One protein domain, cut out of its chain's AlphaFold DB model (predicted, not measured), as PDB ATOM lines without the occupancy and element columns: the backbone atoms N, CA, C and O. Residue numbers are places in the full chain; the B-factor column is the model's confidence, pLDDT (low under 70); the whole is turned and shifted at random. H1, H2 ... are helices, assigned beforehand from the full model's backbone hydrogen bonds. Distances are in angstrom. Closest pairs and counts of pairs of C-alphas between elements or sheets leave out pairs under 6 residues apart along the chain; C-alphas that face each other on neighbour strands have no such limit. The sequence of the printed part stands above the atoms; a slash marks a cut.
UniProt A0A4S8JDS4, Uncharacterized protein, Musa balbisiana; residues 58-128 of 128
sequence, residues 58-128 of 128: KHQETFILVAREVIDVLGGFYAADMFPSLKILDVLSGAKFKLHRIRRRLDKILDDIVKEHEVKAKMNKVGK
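Overview. This is residues 58 to 128 of the 128 residues of an uncharacterized protein of Musa balbisiana (UniProt A0A4S8JDS4). Two helices run side by side in opposite ways, the shorter H1 and the much longer H4, and a small turn with two short helices, H2 and H3, joins them at one end. The far part of H4 extends past H1 and sticks out with the last residues, 114 to 128, making much of the length of this rod. The printed part has 71 residues, with four named helices in the order H1, H2, H3, H4 and no named strand; the class is all helix. The whole is extended, with a radius of gyration of the C-alphas of 18.2 A, and spans 61 by 22 by 15 A.

Arrangement. H1, residues 59 to 74, touches H4, residues 95 to 126, with 14 pairs of C-alphas within 8 A. Their closest C-alphas are those of Val 66 and Leu 106, 6.7 A apart. The two helices run opposite ways at a shallow tilt of 30 degrees. H2, residues 79 to 82, is apart from both H1 and H4. It touches H3, residues 87 to 92, where the closest C-alphas, those of Ala 80 and Leu 89, are 5.1 A apart. H3 is apart from H1. H3 and H4 are close but not clearly touching, with the closest C-alphas, those of Asp 90 and Lys 96, 7.3 A apart; their lines are about perpendicular, at 81 degrees. In H1 each backbone O i to N i+4 pair is within hydrogen-bond range, in H3 1 of 2 and in H4 27 of 28, while H2 is too short for such a pair.

Along the chain. H1 begins at C-alpha 59, at (198.540, 174.785, 177.258), and ends at residue 74, 22.3 A from first to last C-alpha. H2 has four residues, Ala 79 to Met 82, and measures 5.4 A. H3 has six, Lys 87 to Leu 92, and measures 9.0 A. H4 begins at C-alpha 95, at (206.821, 177.677, 153.613), and ends at C-alpha 126, at (201.496, 189.127, 198.532), 46.7 A from first to last C-alpha.

Size, cuts and confidence. The two C-alphas farthest apart are those of Leu 86 and Lys 128, at 60.9 A. Residues 82 to 87 stand free, and so do residues 114 to 128, of which 114 to 126 belong to H4. Without these stretches the body has 50 residues and spans 39 by 17 by 11 A. The printed part has no cut, and the links H1 to H2, H2 to H3 and H3 to H4 are tight. The mean pLDDT of the printed part is 85.9; residues 126 to 128 are under 70.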
ATOM      1  N   LYS A  58     196.916 173.429 180.927       76.56
ATOM      2  CA  LYS A  58     195.991 173.360 179.785       76.56
ATOM      3  C   LYS A  58     196.669 173.662 178.439       76.56
ATOM      4  O   LYS A  58     196.220 173.186 177.406       76.56
ATOM      5  N   HIS A  59     197.779 174.407 178.455       78.75
ATOM      6  CA  HIS A  59     198.540 174.785 177.258       78.75
ATOM      7  C   HIS A  59     199.428 173.666 176.707       78.75
ATOM      8  O   HIS A  59     199.937 173.786 175.596       78.75
ATOM      9  N   GLN A  60     199.634 172.580 177.458       81.38
ATOM     10  CA  GLN A  60     200.566 171.509 177.106       81.38
ATOM     11  C   GLN A  60     200.220 170.848 175.766       81.38
ATOM     12  O   GLN A  60     201.085 170.737 174.899       81.38
ATOM     13  N   GLU A  61     198.965 170.442 175.572       82.62
ATOM     14  CA  GLU A  61     198.535 169.785 174.333       82.62
ATOM     15  C   GLU A  61     198.658 170.719 173.130       82.62
ATOM     16  O   GLU A  61     199.238 170.346 172.109       82.62
ATOM     17  N   THR A  62     198.194 171.963 173.265       85.94
ATOM     18  CA  THR A  62     198.290 172.964 172.198       85.94
ATOM     19  C   THR A  62     199.745 173.292 171.863       85.94
ATOM     20  O   THR A  62     200.094 173.378 170.686       85.94
ATOM     21  N   PHE A  63     200.614 173.410 172.869       85.38
ATOM     22  CA  PHE A  63     202.047 173.632 172.682       85.38
ATOM     23  C   PHE A  63     202.703 172.479 171.916       85.38
ATOM     24  O   PHE A  63     203.420 172.715 170.947       85.38
ATOM     25  N   ILE A  64     202.414 171.229 172.291       86.88
ATOM     26  CA  ILE A  64     202.926 170.035 171.602       86.88
ATOM     27  C   ILE A  64     202.446 169.989 170.148       86.88
ATOM     28  O   ILE A  64     203.225 169.645 169.259       86.88
ATOM     29  N   LEU A  65     201.177 170.317 169.889       88.88
ATOM     30  CA  LEU A  65     200.627 170.344 168.532       88.88
ATOM     31  C   LEU A  65     201.352 171.371 167.658       88.88
ATOM     32  O   LEU A  65     201.791 171.038 166.561       88.88
ATOM     33  N   VAL A  66     201.548 172.591 168.164       90.06
ATOM     34  CA  VAL A  66     202.285 173.634 167.439       90.06
ATOM     35  C   VAL A  66     203.757 173.248 167.263       90.06
ATOM     36  O   VAL A  66     204.307 173.446 166.185       90.06
ATOM     37  N   ALA A  67     204.391 172.635 168.267       87.69
ATOM     38  CA  ALA A  67     205.766 172.149 168.157       87.69
ATOM     39  C   ALA A  67     205.921 171.067 167.074       87.69
ATOM     40  O   ALA A  67     206.906 171.073 166.341       87.69
ATOM     41  N   ARG A  68     204.939 170.170 166.920       89.12
ATOM     42  CA  ARG A  68     204.922 169.197 165.816       89.12
ATOM     43  C   ARG A  68     204.786 169.878 164.459       89.12
ATOM     44  O   ARG A  68     205.562 169.568 163.569       89.12
ATOM     45  N   GLU A  69     203.888 170.854 164.331       90.75
ATOM     46  CA  GLU A  69     203.758 171.629 163.089       90.75
ATOM     47  C   GLU A  69     205.065 172.346 162.714       90.75
ATOM     48  O   GLU A  69     205.392 172.439 161.532       90.75
ATOM     49  N   VAL A  70     205.822 172.837 163.705       89.44
ATOM     50  CA  VAL A  70     207.164 173.399 163.482       89.44
ATOM     51  C   VAL A  70     208.105 172.331 162.926       89.44
ATOM     52  O   VAL A  70     208.754 172.584 161.916       89.44
ATOM     53  N   ILE A  71     208.170 171.151 163.548       90.00
ATOM     54  CA  ILE A  71     209.040 170.051 163.097       90.00
ATOM     55  C   ILE A  71     208.677 169.615 161.671       90.00
ATOM     56  O   ILE A  71     209.573 169.441 160.853       90.00
ATOM     57  N   ASP A  72     207.387 169.513 161.348       90.19
ATOM     58  CA  ASP A  72     206.917 169.122 160.013       90.19
ATOM     59  C   ASP A  72     207.302 170.140 158.931       90.19
ATOM     60  O   ASP A  72     207.506 169.778 157.776       90.19
ATOM     61  N   VAL A  73     207.372 171.428 159.282       89.38
ATOM     62  CA  VAL A  73     207.866 172.469 158.372       89.38
ATOM     63  C   VAL A  73     209.384 172.406 158.275       89.38
ATOM     64  O   VAL A  73     209.917 172.349 157.182       89.38
ATOM     65  N   LEU A  74     210.099 172.361 159.395       87.00
ATOM     66  CA  LEU A  74     211.566 172.350 159.381       87.00
ATOM     67  C   LEU A  74     212.160 171.086 158.743       87.00
ATOM     68  O   LEU A  74     213.270 171.137 158.230       87.00
ATOM     69  N   GLY A  75     211.439 169.963 158.784       86.19
ATOM     70  CA  GLY A  75     211.835 168.710 158.144       86.19
ATOM     71  C   GLY A  75     211.464 168.609 156.661       86.19
ATOM     72  O   GLY A  75     211.758 167.590 156.039       86.19
ATOM     73  N   GLY A  76     210.790 169.618 156.099       86.12
ATOM     74  CA  GLY A  76     210.421 169.653 154.687       86.12
ATOM     75  C   GLY A  76     211.618 169.939 153.779       86.12
ATOM     76  O   GLY A  76     212.532 170.669 154.146       86.12
ATOM     77  N   PHE A  77     211.594 169.388 152.565       84.50
ATOM     78  CA  PHE A  77     212.545 169.756 151.518       84.50
ATOM     79  C   PHE A  77     212.041 170.992 150.766       84.50
ATOM     80  O   PHE A  77     210.968 170.945 150.155       84.50
ATOM     81  N   TYR A  78     212.819 172.077 150.762       87.62
ATOM     82  CA  TYR A  78     212.486 173.293 150.021       87.62
ATOM     83  C   TYR A  78     213.536 173.576 148.949       87.62
ATOM     84  O   TYR A  78     214.701 173.812 149.244       87.62
ATOM     85  N   ALA A  79     213.120 173.624 147.680       86.00
ATOM     86  CA  ALA A  79     214.021 173.952 146.567       86.00
ATOM     87  C   ALA A  79     214.690 175.332 146.731       86.00
ATOM     88  O   ALA A  79     215.799 175.552 146.245       86.00
ATOM     89  N   ALA A  80     214.032 176.247 147.448       86.06
ATOM     90  CA  ALA A  80     214.595 177.540 147.811       86.06
ATOM     91  C   ALA A  80     215.866 177.428 148.677       86.06
ATOM     92  O   ALA A  80     216.746 178.276 148.545       86.06
ATOM     93  N   ASP A  81     216.007 176.365 149.478       87.06
ATOM     94  CA  ASP A  81     217.197 176.119 150.303       87.06
ATOM     95  C   ASP A  81     218.421 175.756 149.446       87.06
ATOM     96  O   ASP A  81     219.557 176.021 149.833       87.06
ATOM     97  N   MET A  82     218.200 175.173 148.261       90.25
ATOM     98  CA  MET A  82     219.266 174.803 147.321       90.25
ATOM     99  C   MET A  82     219.593 175.914 146.318       90.25
ATOM    100  O   MET A  82     220.724 176.006 145.844       90.25
ATOM    101  N   PHE A  83     218.615 176.760 145.988       89.56
ATOM    102  CA  PHE A  83     218.742 177.806 144.971       89.56
ATOM    103  C   PHE A  83     218.347 179.182 145.531       89.56
ATOM    104  O   PHE A  83     217.354 179.770 145.088       89.56
ATOM    105  N   PRO A  84     219.137 179.748 146.465       81.31
ATOM    106  CA  PRO A  84     218.789 180.986 147.169       81.31
ATOM    107  C   PRO A  84     218.663 182.210 146.243       81.31
ATOM    108  O   PRO A  84     217.971 183.176 146.566       81.31
ATOM    109  N   SER A  85     219.290 182.172 145.063       90.50
ATOM    110  CA  SER A  85     219.183 183.227 144.045       90.50
ATOM    111  C   SER A  85     217.797 183.294 143.386       90.50
ATOM    112  O   SER A  85     217.401 184.348 142.890       90.50
ATOM    113  N   LEU A  86     217.028 182.199 143.397       89.06
ATOM    114  CA  LEU A  86     215.708 182.105 142.770       89.06
ATOM    115  C   LEU A  86     214.593 182.359 143.793       89.06
ATOM    116  O   LEU A  86     213.850 181.457 144.181       89.06
ATOM    117  N   LYS A  87     214.422 183.629 144.186       83.38
ATOM    118  CA  LYS A  87     213.443 184.068 145.207       83.38
ATOM    119  C   LYS A  87     211.983 183.689 144.918       83.38
ATOM    120  O   LYS A  87     211.153 183.726 145.822       83.38
ATOM    121  N   ILE A  88     211.648 183.323 143.681       88.44
ATOM    122  CA  ILE A  88     210.310 182.833 143.336       88.44
ATOM    123  C   ILE A  88     210.010 181.469 143.975       88.44
ATOM    124  O   ILE A  88     208.874 181.230 144.375       88.44
ATOM    125  N   LEU A  89     211.023 180.609 144.154       87.25
ATOM    126  CA  LEU A  89     210.874 179.292 144.789       87.25
ATOM    127  C   LEU A  89     210.455 179.423 146.255       87.25
ATOM    128  O   LEU A  89     209.617 178.665 146.737       87.25
ATOM    129  N   ASP A  90     210.984 180.435 146.939       81.50
ATOM    130  CA  ASP A  90     210.614 180.793 148.307       81.50
ATOM    131  C   ASP A  90     209.115 181.107 148.426       81.50
ATOM    132  O   ASP A  90     208.450 180.655 149.359       81.50
ATOM    133  N   VAL A  91     208.574 181.868 147.469       83.19
ATOM    134  CA  VAL A  91     207.154 182.251 147.435       83.19
ATOM    135  C   VAL A  91     206.280 181.050 147.072       83.19
ATOM    136  O   VAL A  91     205.296 180.783 147.760       83.19
ATOM    137  N   LEU A  92     206.666 180.295 146.039       85.88
ATOM    138  CA  LEU A  92     205.929 179.121 145.561       85.88
ATOM    139  C   LEU A  92     205.886 177.989 146.592       85.88
ATOM    140  O   LEU A  92     204.887 177.281 146.675       85.88
ATOM    141  N   SER A  93     206.928 177.843 147.415       83.56
ATOM    142  CA  SER A  93     206.963 176.831 148.475       83.56
ATOM    143  C   SER A  93     205.850 177.004 149.517       83.56
ATOM    144  O   SER A  93     205.511 176.055 150.224       83.56
ATOM    145  N   GLY A  94     205.327 178.226 149.689       85.44
ATOM    146  CA  GLY A  94     204.380 178.569 150.754       85.44
ATOM    147  C   GLY A  94     204.935 178.405 152.179       85.44
ATOM    148  O   GLY A  94     204.220 178.670 153.153       85.44
ATOM    149  N   ALA A  95     206.206 178.013 152.333       84.62
ATOM    150  CA  ALA A  95     206.821 177.677 153.613       84.62
ATOM    151  C   ALA A  95     206.849 178.884 154.554       84.62
ATOM    152  O   ALA A  95     206.452 178.780 155.716       84.62
ATOM    153  N   LYS A  96     207.205 180.064 154.028       83.69
ATOM    154  CA  LYS A  96     207.208 181.326 154.786       83.69
ATOM    155  C   LYS A  96     205.829 181.670 155.345       83.69
ATOM    156  O   LYS A  96     205.713 182.034 156.513       83.69
ATOM    157  N   PHE A  97     204.773 181.506 154.545       88.06
ATOM    158  CA  PHE A  97     203.404 181.761 154.995       88.06
ATOM    159  C   PHE A  97     202.984 180.784 156.101       88.06
ATOM    160  O   PHE A  97     202.452 181.203 157.135       88.06
ATOM    161  N   LYS A  98     203.275 179.488 155.923       89.69
ATOM    162  CA  LYS A  98     203.003 178.456 156.932       89.69
ATOM    163  C   LYS A  98     203.757 178.746 158.234       89.69
ATOM    164  O   LYS A  98     203.141 178.750 159.300       89.69
ATOM    165  N   LEU A  99     205.040 179.104 158.151       89.06
ATOM    166  CA  LEU A  99     205.866 179.460 159.305       89.06
ATOM    167  C   LEU A  99     205.349 180.715 160.024       89.06
ATOM    168  O   LEU A  99     205.278 180.732 161.249       89.06
ATOM    169  N   HIS A 100     204.909 181.746 159.297       91.38
ATOM    170  CA  HIS A 100     204.271 182.925 159.897       91.38
ATOM    171  C   HIS A 100     202.952 182.601 160.606       91.38
ATOM    172  O   HIS A 100     202.652 183.173 161.658       91.38
ATOM    173  N   ARG A 101     202.142 181.682 160.071       92.69
ATOM    174  CA  ARG A 101     200.920 181.223 160.745       92.69
ATOM    175  C   ARG A 101     201.244 180.462 162.034       92.69
ATOM    176  O   ARG A 101     200.599 180.718 163.049       92.69
ATOM    177  N   ILE A 102     202.240 179.580 161.996       93.12
ATOM    178  CA  ILE A 102     202.718 178.827 163.162       93.12
ATOM    179  C   ILE A 102     203.269 179.780 164.224       93.12
ATOM    180  O   ILE A 102     202.839 179.714 165.373       93.12
ATOM    181  N   ARG A 103     204.134 180.727 163.836       91.81
ATOM    182  CA  ARG A 103     204.701 181.740 164.735       91.81
ATOM    183  C   ARG A 103     203.615 182.505 165.486       91.81
ATOM    184  O   ARG A 103     203.645 182.539 166.705       91.81
ATOM    185  N   ARG A 104     202.589 183.005 164.787       94.00
ATOM    186  CA  ARG A 104     201.463 183.708 165.432       94.00
ATOM    187  C   ARG A 104     200.712 182.859 166.458       94.00
ATOM    188  O   ARG A 104     200.169 183.404 167.411       94.00
ATOM    189  N   ARG A 105     200.613 181.542 166.254       92.81
ATOM    190  CA  ARG A 105     199.995 180.633 167.234       92.81
ATOM    191  C   ARG A 105     200.919 180.398 168.422       92.81
ATOM    192  O   ARG A 105     200.441 180.405 169.550       92.81
ATOM    193  N   LEU A 106     202.211 180.208 168.164       90.19
ATOM    194  CA  LEU A 106     203.214 180.014 169.203       90.19
ATOM    195  C   LEU A 106     203.327 181.248 170.105       90.19
ATOM    196  O   LEU A 106     203.283 181.092 171.319       90.19
ATOM    197  N   ASP A 107     203.379 182.447 169.517       91.69
ATOM    198  CA  ASP A 107     203.453 183.719 170.244       91.69
ATOM    199  C   ASP A 107     202.272 183.856 171.220       91.69
ATOM    200  O   ASP A 107     202.482 184.095 172.402       91.69
ATOM    201  N   LYS A 108     201.039 183.561 170.781       91.38
ATOM    202  CA  LYS A 108     199.851 183.580 171.659       91.38
ATOM    203  C   LYS A 108     199.968 182.623 172.849       91.38
ATOM    204  O   LYS A 108     199.652 182.999 173.970       91.38
ATOM    205  N   ILE A 109     200.410 181.389 172.601       89.12
ATOM    206  CA  ILE A 109     200.556 180.374 173.655       89.12
ATOM    207  C   ILE A 109     201.621 180.813 174.664       89.12
ATOM    208  O   ILE A 109     201.413 180.708 175.870       89.12
ATOM    209  N   LEU A 110     202.762 181.307 174.178       88.75
ATOM    210  CA  LEU A 110     203.849 181.768 175.035       88.75
ATOM    211  C   LEU A 110     203.452 183.012 175.833       88.75
ATOM    212  O   LEU A 110     203.745 183.059 177.025       88.75
ATOM    213  N   ASP A 111     202.738 183.960 175.228       91.50
ATOM    214  CA  ASP A 111     202.219 185.144 175.917       91.50
ATOM    215  C   ASP A 111     201.287 184.759 177.073       91.50
ATOM    216  O   ASP A 111     201.410 185.297 178.176       91.50
ATOM    217  N   ASP A 112     200.382 183.803 176.855       89.00
ATOM    218  CA  ASP A 112     199.487 183.309 177.903       89.00
ATOM    219  C   ASP A 112     200.267 182.623 179.034       89.00
ATOM    220  O   ASP A 112     200.013 182.878 180.214       89.00
ATOM    221  N   ILE A 113     201.269 181.806 178.695       86.81
ATOM    222  CA  ILE A 113     202.148 181.155 179.675       86.81
ATOM    223  C   ILE A 113     202.938 182.191 180.483       86.81
ATOM    224  O   ILE A 113     203.081 182.047 181.699       86.81
ATOM    225  N   VAL A 114     203.477 183.228 179.838       89.50
ATOM    226  CA  VAL A 114     204.219 184.299 180.517       89.50
ATOM    227  C   VAL A 114     203.298 185.044 181.481       89.50
ATOM    228  O   VAL A 114     203.645 185.178 182.654       89.50
ATOM    229  N   LYS A 115     202.090 185.427 181.048       90.25
ATOM    230  CA  LYS A 115     201.093 186.078 181.915       90.25
ATOM    231  C   LYS A 115     200.728 185.217 183.125       90.25
ATOM    232  O   LYS A 115     200.691 185.722 184.246       90.25
ATOM    233  N   GLU A 116     200.498 183.917 182.935       86.81
ATOM    234  CA  GLU A 116     200.221 182.988 184.041       86.81
ATOM    235  C   GLU A 116     201.377 182.946 185.056       86.81
ATOM    236  O   GLU A 116     201.145 182.945 186.270       86.81
ATOM    237  N   HIS A 117     202.626 182.954 184.585       86.44
ATOM    238  CA  HIS A 117     203.799 183.006 185.458       86.44
ATOM    239  C   HIS A 117     203.930 184.334 186.207       86.44
ATOM    240  O   HIS A 117     204.247 184.326 187.398       86.44
ATOM    241  N   GLU A 118     203.665 185.463 185.551       89.56
ATOM    242  CA  GLU A 118     203.690 186.783 186.185       89.56
ATOM    243  C   GLU A 118     202.646 186.902 187.300       89.56
ATOM    244  O   GLU A 118     202.956 187.401 188.386       89.56
ATOM    245  N   VAL A 119     201.426 186.404 187.071       89.06
ATOM    246  CA  VAL A 119     200.361 186.382 188.085       89.06
ATOM    247  C   VAL A 119     200.779 185.541 189.293       89.06
ATOM    248  O   VAL A 119     200.707 186.024 190.425       89.06
ATOM    249  N   LYS A 120     201.297 184.324 189.074       85.19
ATOM    250  CA  LYS A 120     201.806 183.467 190.162       85.19
ATOM    251  C   LYS A 120     202.939 184.139 190.942       85.19
ATOM    252  O   LYS A 120     202.966 184.082 192.170       85.19
ATOM    253  N   ALA A 121     203.863 184.806 190.249       86.69
ATOM    254  CA  ALA A 121     204.965 185.520 190.886       86.69
ATOM    255  C   ALA A 121     204.482 186.693 191.754       86.69
ATOM    256  O   ALA A 121     205.058 186.934 192.815       86.69
ATOM    257  N   LYS A 122     203.423 187.402 191.340       88.00
ATOM    258  CA  LYS A 122     202.786 188.456 192.147       88.00
ATOM    259  C   LYS A 122     202.081 187.877 193.375       88.00
ATOM    260  O   LYS A 122     202.309 188.371 194.472       88.00
ATOM    261  N   MET A 123     201.307 186.799 193.227       83.81
ATOM    262  CA  MET A 123     200.618 186.144 194.351       83.81
ATOM    263  C   MET A 123     201.593 185.654 195.433       83.81
ATOM    264  O   MET A 123     201.380 185.906 196.616       83.81
ATOM    265  N   ASN A 124     202.717 185.051 195.034       76.81
ATOM    266  CA  ASN A 124     203.751 184.589 195.968       76.81
ATOM    267  C   ASN A 124     204.455 185.723 196.736       76.81
ATOM    268  O   ASN A 124     205.108 185.455 197.741       76.81
ATOM    269  N   LYS A 125     204.365 186.971 196.258       70.81
ATOM    270  CA  LYS A 125     204.890 188.158 196.953       70.81
ATOM    271  C   LYS A 125     203.877 188.799 197.901       70.81
ATOM    272  O   LYS A 125     204.301 189.513 198.792       70.81
ATOM    273  N   VAL A 126     202.578 188.578 197.690       69.62
ATOM    274  CA  VAL A 126     201.496 189.127 198.532       69.62
ATOM    275  C   VAL A 126     201.210 188.224 199.737       69.62
ATOM    276  O   VAL A 126     200.792 188.707 200.778       69.62
ATOM    277  N   GLY A 127     201.455 186.914 199.617       56.44
ATOM    278  CA  GLY A 127     201.315 185.953 200.719       56.44
ATOM    279  C   GLY A 127     202.528 185.854 201.656       56.44
ATOM    280  O   GLY A 127     202.656 184.848 202.351       56.44
ATOM    281  N   LYS A 128     203.440 186.829 201.623       46.66
ATOM    282  CA  LYS A 128     204.663 186.885 202.430       46.66
ATOM    283  C   LYS A 128     204.732 188.220 203.153       46.66
ATOM    284  O   LYS A 128     205.213 188.211 204.303       46.66
TER     285      LYS A 128